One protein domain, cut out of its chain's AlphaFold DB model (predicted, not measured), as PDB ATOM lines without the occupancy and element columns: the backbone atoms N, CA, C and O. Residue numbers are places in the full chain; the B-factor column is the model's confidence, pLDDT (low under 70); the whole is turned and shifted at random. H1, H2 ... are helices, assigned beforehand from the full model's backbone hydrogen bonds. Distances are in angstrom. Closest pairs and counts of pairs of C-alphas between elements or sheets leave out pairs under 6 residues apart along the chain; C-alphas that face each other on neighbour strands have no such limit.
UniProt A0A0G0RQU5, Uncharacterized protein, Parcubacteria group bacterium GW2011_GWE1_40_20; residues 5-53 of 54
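AT A GLANCE: This is residues 5 to 53 of the 54 residues of an uncharacterized protein of Parcubacteria group bacterium GW2011_GWE1_40_20 (UniProt A0A0G0RQU5). One long helix, H2, makes the length of the model, and a short helix, H1, sits crosswise near its first end, joined to it by a loop. From residue 26 on, H2 sticks out alone. The printed part has 49 residues, with two named helices, H1 then H2, and no named strand; its class is all helix. It is extended, with a radius of gyration of the C-alphas of 17.9 A, and spans 56 by 17 by 11 A.

HOW THE PARTS SIT: Start with H1, residues 5 to 11, and go on to H2, residues 18 to 51. The two are close but not clearly touching; look at the C-alphas of Tyr 7 and Ile 21, their closest, 7.6 A apart. Their lines are about perpendicular, but only just, at 72 degrees. In H1 and H2, every O i to N i+4 pair is within hydrogen-bond range.

IN THESE COORDINATES: Find C-alpha 5 at (119.932, 115.836, 74.693); from there H1 runs 10.0 A to C-alpha 11. Find C-alpha 18 at (116.132, 120.079, 82.374); from there H2 runs 49.5 A to C-alpha 51 at (104.247, 72.162, 85.332).

THE WHOLE: The two C-alphas farthest apart, those of Lys 15 and Ser 53, are 56.4 A apart. The printed part has no cut, and the link from H1 to H2 is short, with 6 residues. Look in the B-factor column at residues 51 to 53, which are under 70; the mean pLDDT of the printed part is 92.7.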
ATOM      1  N   GLU A   5     119.818 115.567  76.134       96.12
ATOM      2  CA  GLU A   5     119.932 115.836  74.693       96.12
ATOM      3  C   GLU A   5     119.211 114.777  73.854       96.12
ATOM      4  O   GLU A   5     118.500 115.116  72.907       96.12
ATOM      5  N   GLU A   6     119.348 113.498  74.214       96.00
ATOM      6  CA  GLU A   6     118.639 112.404  73.545       96.00
ATOM      7  C   GLU A   6     117.123 112.554  73.687       96.00
ATOM      8  O   GLU A   6     116.399 112.455  72.695       96.00
ATOM      9  N   TYR A   7     116.639 112.860  74.896       96.00
ATOM     10  CA  TYR A   7     115.223 113.123  75.152       96.00
ATOM     11  C   TYR A   7     114.696 114.262  74.270       96.00
ATOM     12  O   TYR A   7     113.681 114.102  73.588       96.00
ATOM     13  N   ARG A   8     115.408 115.399  74.237       96.56
ATOM     14  CA  ARG A   8     115.036 116.564  73.421       96.56
ATOM     15  C   ARG A   8     115.027 116.231  71.937       96.56
ATOM     16  O   ARG A   8     114.114 116.650  71.235       96.56
ATOM     17  N   LYS A   9     116.005 115.459  71.462       96.69
ATOM     18  CA  LYS A   9     116.096 115.035  70.060       96.69
ATOM     19  C   LYS A   9     114.936 114.123  69.661       96.69
ATOM     20  O   LYS A   9     114.374 114.303  68.588       96.69
ATOM     21  N   ILE A  10     114.574 113.163  70.513       95.69
ATOM     22  CA  ILE A  10     113.499 112.196  70.237       95.69
ATOM     23  C   ILE A  10     112.130 112.878  70.241       95.69
ATOM     24  O   ILE A  10     111.304 112.606  69.374       95.69
ATOM     25  N   LEU A  11     111.885 113.756  71.215       95.56
ATOM     26  CA  LEU A  11     110.571 114.374  71.424       95.56
ATOM     27  C   LEU A  11     110.447 115.773  70.815       95.56
ATOM     28  O   LEU A  11     109.398 116.401  70.944       95.56
ATOM     29  N   ASN A  12     111.505 116.252  70.159       96.06
ATOM     30  CA  ASN A  12     111.619 117.610  69.637       96.06
ATOM     31  C   ASN A  12     111.265 118.683  70.693       96.06
ATOM     32  O   ASN A  12     110.569 119.660  70.413       96.06
ATOM     33  N   ASP A  13     111.715 118.480  71.936       93.12
ATOM     34  CA  ASP A  13     111.386 119.341  73.076       93.12
ATOM     35  C   ASP A  13     112.488 120.377  73.326       93.12
ATOM     36  O   ASP A  13     113.586 120.050  73.775       93.12
ATOM     37  N   GLN A  14     112.182 121.651  73.082       93.50
ATOM     38  CA  GLN A  14     113.095 122.778  73.319       93.50
ATOM     39  C   GLN A  14     112.629 123.709  74.448       93.50
ATOM     40  O   GLN A  14     113.249 124.738  74.690       93.50
ATOM     41  N   LYS A  15     111.517 123.385  75.124       96.06
ATOM     42  CA  LYS A  15     110.849 124.306  76.063       96.06
ATOM     43  C   LYS A  15     110.823 123.795  77.496       96.06
ATOM     44  O   LYS A  15     110.821 124.605  78.416       96.06
ATOM     45  N   THR A  16     110.783 122.481  77.699       96.88
ATOM     46  CA  THR A  16     110.765 121.908  79.049       96.88
ATOM     47  C   THR A  16     112.106 122.150  79.738       96.88
ATOM     48  O   THR A  16     113.156 122.082  79.095       96.88
ATOM     49  N   SER A  17     112.072 122.436  81.040       97.88
ATOM     50  CA  SER A  17     113.272 122.565  81.867       97.88
ATOM     51  C   SER A  17     114.009 121.227  81.981       97.88
ATOM     52  O   SER A  17     113.404 120.153  81.938       97.88
ATOM     53  N   ASP A  18     115.320 121.280  82.178       97.19
ATOM     54  CA  ASP A  18     116.132 120.079  82.374       97.19
ATOM     55  C   ASP A  18     115.689 119.285  83.615       97.19
ATOM     56  O   ASP A  18     115.630 118.056  83.587       97.19
ATOM     57  N   GLU A  19     115.276 119.977  84.681       97.75
ATOM     58  CA  GLU A  19     114.744 119.365  85.902       97.75
ATOM     59  C   GLU A  19     113.482 118.534  85.640       97.75
ATOM     60  O   GLU A  19     113.354 117.410  86.138       97.75
ATOM     61  N   ASP A  20     112.550 119.054  84.839       97.88
ATOM     62  CA  ASP A  20     111.322 118.336  84.507       97.88
ATOM     63  C   ASP A  20     111.574 117.204  83.509       97.88
ATOM     64  O   ASP A  20     110.958 116.140  83.629       97.88
ATOM     65  N   ILE A  21     112.527 117.369  82.587       97.56
ATOM     66  CA  ILE A  21     112.989 116.275  81.723       97.56
ATOM     67  C   ILE A  21     113.561 115.138  82.580       97.56
ATOM     68  O   ILE A  21     113.165 113.984  82.408       97.56
ATOM     69  N   ILE A  22     114.407 115.446  83.568       97.12
ATOM     70  CA  ILE A  22     114.957 114.447  84.496       97.12
ATOM     71  C   ILE A  22     113.838 113.732  85.262       97.12
ATOM     72  O   ILE A  22     113.868 112.503  85.383       97.12
ATOM     73  N   LYS A  23     112.834 114.461  85.774       97.44
ATOM     74  CA  LYS A  23     111.681 113.849  86.465       97.44
ATOM     75  C   LYS A  23     110.934 112.879  85.548       97.44
ATOM     76  O   LYS A  23     110.618 111.769  85.972       97.44
ATOM     77  N   ARG A  24     110.689 113.269  84.293       96.50
ATOM     78  CA  ARG A  24     110.019 112.418  83.295       96.50
ATOM     79  C   ARG A  24     110.839 111.173  82.971       96.50
ATOM     80  O   ARG A  24     110.281 110.080  82.972       96.50
ATOM     81  N   ILE A  25     112.149 111.312  82.757       96.31
ATOM     82  CA  ILE A  25     113.047 110.175  82.501       96.31
ATOM     83  C   ILE A  25     113.011 109.198  83.682       96.31
ATOM     84  O   ILE A  25     112.767 108.010  83.479       96.31
ATOM     85  N   LYS A  26     113.153 109.687  84.921       96.75
ATOM     86  CA  LYS A  26     113.076 108.848  86.131       96.75
ATOM     87  C   LYS A  26     111.735 108.124  86.250       96.75
ATOM     88  O   LYS A  26     111.703 106.938  86.575       96.75
ATOM     89  N   TYR A  27     110.633 108.820  85.977       97.12
ATOM     90  CA  TYR A  27     109.306 108.210  85.970       97.12
ATOM     91  C   TYR A  27     109.214 107.074  84.943       97.12
ATOM     92  O   TYR A  27     108.780 105.974  85.287       97.12
ATOM     93  N   LEU A  28     109.673 107.311  83.710       95.88
ATOM     94  CA  LEU A  28     109.666 106.310  82.642       95.88
ATOM     95  C   LEU A  28     110.529 105.094  82.990       95.88
ATOM     96  O   LEU A  28     110.109 103.964  82.757       95.88
ATOM     97  N   GLU A  29     111.696 105.291  83.605       96.12
ATOM     98  CA  GLU A  29     112.538 104.182  84.063       96.12
ATOM     99  C   GLU A  29     111.824 103.305  85.096       96.12
ATOM    100  O   GLU A  29     111.831 102.075  84.983       96.12
ATOM    101  N   VAL A  30     111.185 103.920  86.095       97.69
ATOM    102  CA  VAL A  30     110.419 103.194  87.118       97.69
ATOM    103  C   VAL A  30     109.233 102.470  86.488       97.69
ATOM    104  O   VAL A  30     109.005 101.294  86.780       97.69
ATOM    105  N   PHE A  31     108.507 103.138  85.593       97.75
ATOM    106  CA  PHE A  31     107.382 102.555  84.872       97.75
ATOM    107  C   PHE A  31     107.809 101.318  84.072       97.75
ATOM    108  O   PHE A  31     107.268 100.233  84.287       97.75
ATOM    109  N   CYS A  32     108.837 101.437  83.227       97.50
ATOM    110  CA  CYS A  32     109.344 100.326  82.423       97.50
ATOM    111  C   CYS A  32     109.821  99.155  83.294       97.50
ATOM    112  O   CYS A  32     109.496  98.004  83.007       97.50
ATOM    113  N   ARG A  33     110.530  99.424  84.402       97.50
ATOM    114  CA  ARG A  33     110.938  98.376  85.356       97.50
ATOM    115  C   ARG A  33     109.739  97.647  85.955       97.50
ATOM    116  O   ARG A  33     109.778  96.424  86.090       97.50
ATOM    117  N   ASN A  34     108.679  98.374  86.301       98.19
ATOM    118  CA  ASN A  34     107.463  97.782  86.850       98.19
ATOM    119  C   ASN A  34     106.733  96.918  85.816       98.19
ATOM    120  O   ASN A  34     106.303  95.813  86.156       98.19
ATOM    121  N   VAL A  35     106.647  97.372  84.563       98.06
ATOM    122  CA  VAL A  35     106.071  96.593  83.455       98.06
ATOM    123  C   VAL A  35     106.864  95.304  83.243       98.06
ATOM    124  O   VAL A  35     106.297  94.220  83.352       98.06
ATOM    125  N   ILE A  36     108.186  95.396  83.067       97.88
ATOM    126  CA  ILE A  36     109.063  94.228  82.877       97.88
ATOM    127  C   ILE A  36     108.917  93.240  84.040       97.88
ATOM    128  O   ILE A  36     108.766  92.037  83.832       97.88
ATOM    129  N   ARG A  37     108.915  93.734  85.285       97.75
ATOM    130  CA  ARG A  37     108.735  92.884  86.468       97.75
ATOM    131  C   ARG A  37     107.380  92.177  86.469       97.75
ATOM    132  O   ARG A  37     107.303  91.028  86.904       97.75
ATOM    133  N   SER A  38     106.328  92.862  86.035       97.62
ATOM    134  CA  SER A  38     104.972  92.310  85.983       97.62
ATOM    135  C   SER A  38     104.868  91.220  84.920       97.62
ATOM    136  O   SER A  38     104.364  90.136  85.217       97.62
ATOM    137  N   GLU A  39     105.450  91.446  83.742       97.19
ATOM    138  CA  GLU A  39     105.508  90.445  82.675       97.19
ATOM    139  C   GLU A  39     106.314  89.211  83.093       97.19
ATOM    140  O   GLU A  39     105.821  88.087  82.995       97.19
ATOM    141  N   ILE A  40     107.509  89.388  83.670       96.81
ATOM    142  CA  ILE A  40     108.320  88.264  84.170       96.81
ATOM    143  C   ILE A  40     107.534  87.437  85.194       96.81
ATOM    144  O   ILE A  40     107.499  86.209  85.101       96.81
ATOM    145  N   LYS A  41     106.866  88.089  86.157       95.75
ATOM    146  CA  LYS A  41     106.024  87.395  87.144       95.75
ATOM    147  C   LYS A  41     104.898  86.611  86.471       95.75
ATOM    148  O   LYS A  41     104.699  85.447  86.808       95.75
ATOM    149  N   SER A  42     104.206  87.220  85.509       95.69
ATOM    150  CA  SER A  42     103.136  86.580  84.737       95.69
ATOM    151  C   SER A  42     103.630  85.317  84.025       95.69
ATOM    152  O   SER A  42     103.036  84.247  84.176       95.69
ATOM    153  N   HIS A  43     104.767  85.396  83.325       93.81
ATOM    154  CA  HIS A  43     105.365  84.252  82.632       93.81
ATOM    155  C   HIS A  43     105.798  83.132  83.588       93.81
ATOM    156  O   HIS A  43     105.524  81.959  83.323       93.81
ATOM    157  N   VAL A  44     106.418  83.471  84.723       92.50
ATOM    158  CA  VAL A  44     106.805  82.484  85.745       92.50
ATOM    159  C   VAL A  44     105.571  81.795  86.333       92.50
ATOM    160  O   VAL A  44     105.549  80.568  86.445       92.50
ATOM    161  N   SER A  45     104.519  82.550  86.662       88.38
ATOM    162  CA  SER A  45     103.272  81.986  87.188       88.38
ATOM    163  C   SER A  45     102.565  81.072  86.185       88.38
ATOM    164  O   SER A  45     102.040  80.034  86.586       88.38
ATOM    165  N   LYS A  46     102.565  81.413  84.890       87.56
ATOM    166  CA  LYS A  46     102.020  80.545  83.829       87.56
ATOM    167  C   LYS A  46     102.788  79.222  83.744       87.56
ATOM    168  O   LYS A  46     102.178  78.162  83.859       87.56
ATOM    169  N   LYS A  47     104.124  79.280  83.693       85.06
ATOM    170  CA  LYS A  47     104.984  78.086  83.623       85.06
ATOM    171  C   LYS A  47     104.815  77.154  84.831       85.06
ATOM    172  O   LYS A  47     104.815  75.932  84.684       85.06
ATOM    173  N   GLN A  48     104.637  77.707  86.033       78.69
ATOM    174  CA  GLN A  48     104.376  76.913  87.241       78.69
ATOM    175  C   GLN A  48     103.020  76.197  87.205       78.69
ATOM    176  O   GLN A  48     102.917  75.080  87.706       78.69
ATOM    177  N   LYS A  49     101.984  76.815  86.622       76.00
ATOM    178  CA  LYS A  49     100.668  76.177  86.461       76.00
ATOM    179  C   LYS A  49     100.721  75.025  85.457       76.00
ATOM    180  O   LYS A  49     100.192  73.960  85.744       76.00
ATOM    181  N   GLU A  50     101.424  75.204  84.342       74.50
ATOM    182  CA  GLU A  50     101.619  74.155  83.329       74.50
ATOM    183  C   GLU A  50     102.410  72.956  83.874       74.50
ATOM    184  O   GLU A  50     102.089  71.811  83.572       74.50
ATOM    185  N   SER A  51     103.404  73.210  84.733       68.75
ATOM    186  CA  SER A  51     104.247  72.162  85.332       68.75
ATOM    187  C   SER A  51     103.545  71.356  86.433       68.75
ATOM    188  O   SER A  51     104.006  70.274  86.765       68.75
ATOM    189  N   LYS A  52     102.462  71.882  87.024       62.62
ATOM    190  CA  LYS A  52     101.657  71.197  88.056       62.62
ATOM    191  C   LYS A  52     100.472  70.411  87.489       62.62
ATOM    192  O   LYS A  52      99.795  69.727  88.245       62.62
ATOM    193  N   SER A  53     100.185  70.566  86.197       61.56
ATOM    194  CA  SER A  53      99.028  69.962  85.528       61.56
ATOM    195  C   SER A  53      99.398  68.751  84.654       61.56
ATOM    196  O   SER A  53      98.537  68.251  83.931       61.56
TER     197      SER A  53